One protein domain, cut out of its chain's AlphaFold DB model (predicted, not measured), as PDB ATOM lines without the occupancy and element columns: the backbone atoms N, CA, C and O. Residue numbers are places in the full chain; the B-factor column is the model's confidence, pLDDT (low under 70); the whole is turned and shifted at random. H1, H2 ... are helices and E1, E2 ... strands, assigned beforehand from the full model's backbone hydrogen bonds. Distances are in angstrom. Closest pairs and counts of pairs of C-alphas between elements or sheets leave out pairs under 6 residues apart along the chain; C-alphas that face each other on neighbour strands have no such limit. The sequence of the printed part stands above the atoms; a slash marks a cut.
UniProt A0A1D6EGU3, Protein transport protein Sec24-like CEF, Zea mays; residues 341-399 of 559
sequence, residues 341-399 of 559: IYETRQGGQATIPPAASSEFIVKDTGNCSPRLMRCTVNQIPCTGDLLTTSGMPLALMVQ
ATOM      1  N   ILE A 341      46.953 -14.907 -23.497       92.69
ATOM      2  CA  ILE A 341      45.633 -15.298 -24.015       92.69
ATOM      3  C   ILE A 341      44.604 -14.269 -23.539       92.69
ATOM      4  O   ILE A 341      44.348 -14.132 -22.344       92.69
ATOM      5  N   TYR A 342      44.016 -13.537 -24.483       94.44
ATOM      6  CA  TYR A 342      43.034 -12.489 -24.243       94.44
ATOM      7  C   TYR A 342      41.629 -12.953 -24.643       94.44
ATOM      8  O   TYR A 342      41.260 -12.935 -25.818       94.44
ATOM      9  N   GLU A 343      40.821 -13.337 -23.657       95.81
ATOM     10  CA  GLU A 343      39.378 -13.499 -23.858       95.81
ATOM     11  C   GLU A 343      38.716 -12.121 -23.897       95.81
ATOM     12  O   GLU A 343      38.892 -11.333 -22.976       95.81
ATOM     13  N   THR A 344      37.940 -11.824 -24.939       95.38
ATOM     14  CA  THR A 344      37.374 -10.472 -25.177       95.38
ATOM     15  C   THR A 344      36.277 -10.040 -24.186       95.38
ATOM     16  O   THR A 344      35.877  -8.867 -24.134       95.38
ATOM     17  N   ARG A 345      35.754 -11.018 -23.441       95.00
ATOM     18  CA  ARG A 345      34.782 -10.920 -22.351       95.00
ATOM     19  C   ARG A 345      35.039 -12.048 -21.361       95.00
ATOM     20  O   ARG A 345      35.251 -13.184 -21.785       95.00
ATOM     21  N   GLN A 346      34.922 -11.749 -20.070       92.62
ATOM     22  CA  GLN A 346      34.997 -12.711 -18.965       92.62
ATOM     23  C   GLN A 346      33.833 -12.455 -18.002       92.62
ATOM     24  O   GLN A 346      33.487 -11.305 -17.736       92.62
ATOM     25  N   GLY A 347      33.167 -13.511 -17.522       86.56
ATOM     26  CA  GLY A 347      31.983 -13.377 -16.653       86.56
ATOM     27  C   GLY A 347      30.841 -12.541 -17.259       86.56
ATOM     28  O   GLY A 347      30.081 -11.909 -16.533       86.56
ATOM     29  N   GLY A 348      30.762 -12.463 -18.593       84.19
ATOM     30  CA  GLY A 348      29.831 -11.590 -19.319       84.19
ATOM     31  C   GLY A 348      30.228 -10.107 -19.379       84.19
ATOM     32  O   GLY A 348      29.596  -9.352 -20.121       84.19
ATOM     33  N   GLN A 349      31.278  -9.671 -18.683       90.38
ATOM     34  CA  GLN A 349      31.783  -8.295 -18.736       90.38
ATOM     35  C   GLN A 349      32.841  -8.113 -19.824       90.38
ATOM     36  O   GLN A 349      33.512  -9.066 -20.213       90.38
ATOM     37  N   ALA A 350      32.977  -6.888 -20.333       91.56
ATOM     38  CA  ALA A 350      34.048  -6.537 -21.261       91.56
ATOM     39  C   ALA A 350      35.387  -6.457 -20.516       91.56
ATOM     40  O   ALA A 350      35.501  -5.776 -19.496       91.56
ATOM     41  N   THR A 351      36.400  -7.145 -21.029       93.31
ATOM     42  CA  THR A 351      37.773  -7.082 -20.521       93.31
ATOM     43  C   THR A 351      38.491  -5.830 -21.024       93.31
ATOM     44  O   THR A 351      38.172  -5.295 -22.086       93.31
ATOM     45  N   ILE A 352      39.496  -5.367 -20.277       92.62
ATOM     46  CA  ILE A 352      40.382  -4.290 -20.736       92.62
ATOM     47  C   ILE A 352      41.365  -4.885 -21.763       92.62
ATOM     48  O   ILE A 352      42.047  -5.855 -21.428       92.62
ATOM     49  N   PRO A 353      41.463  -4.344 -22.992       92.88
ATOM     50  CA  PRO A 353      42.342  -4.893 -24.019       92.88
ATOM     51  C   PRO A 353      43.827  -4.704 -23.660       92.88
ATOM     52  O   PRO A 353      44.182  -3.650 -23.123       92.88
ATOM     53  N   PRO A 354      44.722  -5.651 -24.020       92.62
ATOM     54  CA  PRO A 354      46.159  -5.520 -23.787       92.62
ATOM     55  C   PRO A 354      46.739  -4.282 -24.478       92.62
ATOM     56  O   PRO A 354      46.138  -3.739 -25.417       92.62
ATOM     57  N   ALA A 355      47.929  -3.847 -24.056       90.00
ATOM     58  CA  ALA A 355      48.640  -2.760 -24.723       90.00
ATOM     59  C   ALA A 355      48.834  -3.075 -26.219       90.00
ATOM     60  O   ALA A 355      49.053  -4.222 -26.602       90.00
ATOM     61  N   ALA A 356      48.754  -2.058 -27.080       87.31
ATOM     62  CA  ALA A 356      48.888  -2.247 -28.530       87.31
ATOM     63  C   ALA A 356      50.298  -2.709 -28.963       87.31
ATOM     64  O   ALA A 356      50.472  -3.171 -30.085       87.31
ATOM     65  N   SER A 357      51.286  -2.595 -28.070       88.38
ATOM     66  CA  SER A 357      52.657  -3.092 -28.221       88.38
ATOM     67  C   SER A 357      52.879  -4.512 -27.679       88.38
ATOM     68  O   SER A 357      53.990  -5.024 -27.791       88.38
ATOM     69  N   SER A 358      51.870  -5.135 -27.060       89.44
ATOM     70  CA  SER A 358      51.951  -6.508 -26.554       89.44
ATOM     71  C   SER A 358      51.565  -7.514 -27.635       89.44
ATOM     72  O   SER A 358      50.610  -7.299 -28.381       89.44
ATOM     73  N   GLU A 359      52.250  -8.654 -27.661       89.25
ATOM     74  CA  GLU A 359      51.781  -9.840 -28.374       89.25
ATOM     75  C   GLU A 359      50.767 -10.603 -27.506       89.25
ATOM     76  O   GLU A 359      50.916 -10.710 -26.288       89.25
ATOM     77  N   PHE A 360      49.694 -11.085 -28.129       92.56
ATOM     78  CA  PHE A 360      48.607 -11.820 -27.479       92.56
ATOM     79  C   PHE A 360      47.908 -12.732 -28.496       92.56
ATOM     80  O   PHE A 360      48.102 -12.565 -29.699       92.56
ATOM     81  N   ILE A 361      47.067 -13.653 -28.025       94.88
ATOM     82  CA  ILE A 361      46.116 -14.457 -28.806       94.88
ATOM     83  C   ILE A 361      44.712 -14.067 -28.346       94.88
ATOM     84  O   ILE A 361      44.392 -14.202 -27.168       94.88
ATOM     85  N   VAL A 362      43.868 -13.583 -29.252       95.38
ATOM     86  CA  VAL A 362      42.472 -13.245 -28.974       95.38
ATOM     87  C   VAL A 362      41.597 -14.487 -29.067       95.38
ATOM     88  O   VAL A 362      41.591 -15.194 -30.073       95.38
ATOM     89  N   LYS A 363      40.781 -14.692 -28.036       95.38
ATOM     90  CA  LYS A 363      39.631 -15.592 -28.053       95.38
ATOM     91  C   LYS A 363      38.366 -14.737 -28.029       95.38
ATOM     92  O   LYS A 363      38.019 -14.162 -26.992       95.38
ATOM     93  N   ASP A 364      37.709 -14.607 -29.183       95.44
ATOM     94  CA  ASP A 364      36.449 -13.868 -29.295       95.44
ATOM     95  C   ASP A 364      35.350 -14.614 -28.521       95.44
ATOM     96  O   ASP A 364      35.061 -15.785 -28.775       95.44
ATOM     97  N   THR A 365      34.786 -13.911 -27.542       95.19
ATOM     98  CA  THR A 365      33.741 -14.349 -26.607       95.19
ATOM     99  C   THR A 365      32.577 -13.348 -26.590       95.19
ATOM    100  O   THR A 365      31.919 -13.138 -25.568       95.19
ATOM    101  N   GLY A 366      32.338 -12.686 -27.728       94.19
ATOM    102  CA  GLY A 366      31.204 -11.790 -27.962       94.19
ATOM    103  C   GLY A 366      31.570 -10.308 -28.063       94.19
ATOM    104  O   GLY A 366      30.670  -9.479 -28.159       94.19
ATOM    105  N   ASN A 367      32.859  -9.963 -28.022       95.75
ATOM    106  CA  ASN A 367      33.400  -8.628 -28.287       95.75
ATOM    107  C   ASN A 367      34.439  -8.753 -29.408       95.75
ATOM    108  O   ASN A 367      35.226  -9.691 -29.417       95.75
ATOM    109  N   CYS A 368      34.474  -7.793 -30.331       94.88
ATOM    110  CA  CYS A 368      35.439  -7.815 -31.431       94.88
ATOM    111  C   CYS A 368      36.905  -7.717 -30.955       94.88
ATOM    112  O   CYS A 368      37.212  -7.160 -29.896       94.88
ATOM    113  N   SER A 369      37.826  -8.256 -31.759       95.00
ATOM    114  CA  SER A 369      39.264  -8.230 -31.466       95.00
ATOM    115  C   SER A 369      39.823  -6.795 -31.380       95.00
ATOM    116  O   SER A 369      39.603  -6.003 -32.302       95.00
ATOM    117  N   PRO A 370      40.657  -6.460 -30.370       94.56
ATOM    118  CA  PRO A 370      41.303  -5.151 -30.249       94.56
ATOM    119  C   PRO A 370      42.450  -4.910 -31.254       94.56
ATOM    120  O   PRO A 370      43.168  -3.911 -31.122       94.56
ATOM    121  N   ARG A 371      42.629  -5.814 -32.236       93.00
ATOM    122  CA  ARG A 371      43.360  -5.582 -33.501       93.00
ATOM    123  C   ARG A 371      42.473  -4.945 -34.573       93.00
ATOM    124  O   ARG A 371      42.957  -4.155 -35.373       93.00
ATOM    125  N   LEU A 372      41.192  -5.317 -34.598       95.12
ATOM    126  CA  LEU A 372      40.214  -4.896 -35.603       95.12
ATOM    127  C   LEU A 372      39.539  -3.583 -35.209       95.12
ATOM    128  O   LEU A 372      39.230  -2.762 -36.071       95.12
ATOM    129  N   MET A 373      39.302  -3.381 -33.910       95.25
ATOM    130  CA  MET A 373      38.610  -2.209 -33.387       95.25
ATOM    131  C   MET A 373      39.079  -1.884 -31.964       95.25
ATOM    132  O   MET A 373      38.978  -2.714 -31.065       95.25
ATOM    133  N   ARG A 374      39.578  -0.665 -31.737       94.06
ATOM    134  CA  ARG A 374      40.069  -0.211 -30.428       94.06
ATOM    135  C   ARG A 374      39.608   1.216 -30.139       94.06
ATOM    136  O   ARG A 374      39.832   2.117 -30.942       94.06
ATOM    137  N   CYS A 375      38.983   1.424 -28.984       94.00
ATOM    138  CA  CYS A 375      38.610   2.755 -28.504       94.00
ATOM    139  C   CYS A 375      39.793   3.435 -27.793       94.00
ATOM    140  O   CYS A 375      40.644   2.762 -27.211       94.00
ATOM    141  N   THR A 376      39.822   4.767 -27.793       93.69
ATOM    142  CA  THR A 376      40.743   5.578 -26.975       93.69
ATOM    143  C   THR A 376      40.460   5.489 -25.474       93.69
ATOM    144  O   THR A 376      41.367   5.696 -24.670       93.69
ATOM    145  N   VAL A 377      39.222   5.167 -25.087       91.88
ATOM    146  CA  VAL A 377      38.799   4.974 -23.693       91.88
ATOM    147  C   VAL A 377      38.060   3.645 -23.530       91.88
ATOM    148  O   VAL A 377      37.138   3.333 -24.280       91.88
ATOM    149  N   ASN A 378      38.450   2.859 -22.523       89.81
ATOM    150  CA  ASN A 378      37.833   1.554 -22.226       89.81
ATOM    151  C   ASN A 378      36.535   1.668 -21.403       89.81
ATOM    152  O   ASN A 378      35.858   0.671 -21.175       89.81
ATOM    153  N   GLN A 379      36.202   2.873 -20.940       90.31
ATOM    154  CA  GLN A 379      34.945   3.226 -20.283       90.31
ATOM    155  C   GLN A 379      34.481   4.550 -20.890       90.31
ATOM    156  O   GLN A 379      35.213   5.539 -20.846       90.31
ATOM    157  N   ILE A 380      33.304   4.555 -21.517       92.12
ATOM    158  CA  ILE A 380      32.783   5.724 -22.233       92.12
ATOM    159  C   ILE A 380      32.050   6.630 -21.229       92.12
ATOM    160  O   ILE A 380      31.168   6.136 -20.522       92.12
ATOM    161  N   PRO A 381      32.364   7.940 -21.156       93.25
ATOM    162  CA  PRO A 381      31.618   8.887 -20.331       93.25
ATOM    163  C   PRO A 381      30.116   8.873 -20.641       93.25
ATOM    164  O   PRO A 381      29.709   8.962 -21.798       93.25
ATOM    165  N   CYS A 382      29.282   8.794 -19.603       93.88
ATOM    166  CA  CYS A 382      27.825   8.714 -19.747       93.88
ATOM    167  C   CYS A 382      27.147  10.052 -20.106       93.88
ATOM    168  O   CYS A 382      25.962  10.055 -20.435       93.88
ATOM    169  N   THR A 383      27.874  11.174 -20.065       95.19
ATOM    170  CA  THR A 383      27.393  12.505 -20.469       95.19
ATOM    171  C   THR A 383      28.434  13.244 -21.314       95.19
ATOM    172  O   THR A 383      29.643  13.026 -21.178       95.19
ATOM    173  N   GLY A 384      27.963  14.156 -22.171       94.06
ATOM    174  CA  GLY A 384      28.832  15.029 -22.968       94.06
ATOM    175  C   GLY A 384      29.681  15.973 -22.110       94.06
ATOM    176  O   GLY A 384      30.834  16.232 -22.448       94.06
ATOM    177  N   ASP A 385      29.160  16.419 -20.964       95.88
ATOM    178  CA  ASP A 385      29.879  17.297 -20.033       95.88
ATOM    179  C   ASP A 385      31.060  16.581 -19.371       95.88
ATOM    180  O   ASP A 385      32.139  17.160 -19.246       95.88
ATOM    181  N   LEU A 386      30.892  15.301 -19.007       95.12
ATOM    182  CA  LEU A 386      31.966  14.484 -18.441       95.12
ATOM    183  C   LEU A 386      33.044  14.189 -19.491       95.12
ATOM    184  O   LEU A 386      34.231  14.289 -19.185       95.12
ATOM    185  N   LEU A 387      32.650  13.895 -20.736       94.19
ATOM    186  CA  LEU A 387      33.593  13.753 -21.848       94.19
ATOM    187  C   LEU A 387      34.386  15.050 -22.067       94.19
ATOM    188  O   LEU A 387      35.615  15.018 -22.081       94.19
ATOM    189  N   THR A 388      33.699  16.190 -22.152       94.19
ATOM    190  CA  THR A 388      34.315  17.506 -22.389       94.19
ATOM    191  C   THR A 388      35.261  17.898 -21.252       94.19
ATOM    192  O   THR A 388      36.410  18.256 -21.500       94.19
ATOM    193  N   THR A 389      34.818  17.752 -19.999       95.75
ATOM    194  CA  THR A 389      35.618  18.051 -18.797       95.75
ATOM    195  C   THR A 389      36.831  17.129 -18.656       95.75
ATOM    196  O   THR A 389      37.855  17.550 -18.125       95.75
ATOM    197  N   SER A 390      36.756  15.885 -19.145       94.56
ATOM    198  CA  SER A 390      37.889  14.950 -19.086       94.56
ATOM    199  C   SER A 390      39.063  15.331 -19.996       94.56
ATOM    200  O   SER A 390      40.168  14.836 -19.790       94.56
ATOM    201  N   GLY A 391      38.829  16.145 -21.034       94.12
ATOM    202  CA  GLY A 391      39.810  16.442 -22.084       94.12
ATOM    203  C   GLY A 391      40.207  15.241 -22.959       94.12
ATOM    204  O   GLY A 391      41.011  15.399 -23.877       94.12
ATOM    205  N   MET A 392      39.660  14.045 -22.709       92.31
ATOM    206  CA  MET A 392      40.006  12.824 -23.433       92.31
ATOM    207  C   MET A 392      39.243  12.749 -24.764       92.31
ATOM    208  O   MET A 392      38.012  12.803 -24.762       92.31
ATOM    209  N   PRO A 393      39.919  12.561 -25.914       93.31
ATOM    210  CA  PRO A 393      39.227  12.348 -27.178       93.31
ATOM    211  C   PRO A 393      38.537  10.980 -27.165       93.31
ATOM    212  O   PRO A 393      39.203   9.960 -26.996       93.31
ATOM    213  N   LEU A 394      37.221  10.933 -27.383       95.19
ATOM    214  CA  LEU A 394      36.482   9.692 -27.640       95.19
ATOM    215  C   LEU A 394      36.565   9.364 -29.136       95.19
ATOM    216  O   LEU A 394      35.903  10.003 -29.951       95.19
ATOM    217  N   ALA A 395      37.389   8.383 -29.497       94.88
ATOM    218  CA  ALA A 395      37.610   7.972 -30.878       94.88
ATOM    219  C   ALA A 395      37.807   6.454 -30.990       94.88
ATOM    220  O   ALA A 395      38.109   5.768 -30.012       94.88
ATOM    221  N   LEU A 396      37.641   5.939 -32.209       94.81
ATOM    222  CA  LEU A 396      37.675   4.518 -32.527       94.81
ATOM    223  C   LEU A 396      38.673   4.272 -33.665       94.81
ATOM    224  O   LEU A 396      38.461   4.718 -34.790       94.81
ATOM    225  N   MET A 397      39.757   3.558 -33.376       95.19
ATOM    226  CA  MET A 397      40.671   3.038 -34.389       95.19
ATOM    227  C   MET A 397      40.081   1.743 -34.950       95.19
ATOM    228  O   MET A 397      39.765   0.835 -34.183       95.19
ATOM    229  N   VAL A 398      39.932   1.657 -36.274       97.00
ATOM    230  CA  VAL A 398      39.333   0.500 -36.957       97.00
ATOM    231  C   VAL A 398      40.265   0.017 -38.066       97.00
ATOM    232  O   VAL A 398      40.709   0.806 -38.897       97.00
ATOM    233  N   GLN A 399      40.550  -1.283 -38.084       96.00
ATOM    234  CA  GLN A 399      41.371  -1.967 -39.084       96.00
ATOM    235  C   GLN A 399      40.651  -3.263 -39.507       96.00
ATOM    236  O   GLN A 399      40.974  -4.332 -38.992       96.00
TER     237      GLN A 399
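What this domain is: This is residues 341 to 399 of the 559 residues of the protein "Protein transport protein Sec24-like CEF" of Zea mays (UniProt A0A1D6EGU3). With little regular structure, the domain is mostly loops: a two-stranded parallel ladder, E1 and E2, at one end, an antiparallel one, E3 and E4, in the middle, and residues 382 to 389, mostly of H1, sticking out at the other end. The printed part has 59 residues, with one named helix and four named strands in the order E1 E2 E3 H1 E4; its class is mixed, with 20 residues in named elements. It is only just loose, close to compact, with a radius of gyration of the C-alphas of 12.9 A and spans of 36 by 26 by 16 A.

How they stand to each other: E1, residues 341 to 343, and E2, residues 360 to 363, are parallel neighbours at 35 degrees; N 342 and O 361 are 2.8 A apart, within hydrogen-bond range. E2 is apart from E3, residues 373 to 375. E3 and E4, residues 396 to 398, are antiparallel at 164 degrees, with N 397 and O 374 at 2.8 A, within hydrogen-bond range. In H1, residues 384 to 390, every O i to N i+4 pair is within that range.

Where its parts are: E1 begins at C-alpha 341 (45.633, -15.298, -24.015). E2 measures 9.8 A and H1 9.9 A. E4 ends at C-alpha 398 (39.333, 0.500, -36.957).

The domain as a whole: The C-alphas farthest apart, of Ile 361 and Asp 385, are 36.7 A apart. The link from E1 to E2 is long, 16 residues. The printed part has no cut, and no printed residue is under 70 in pLDDT.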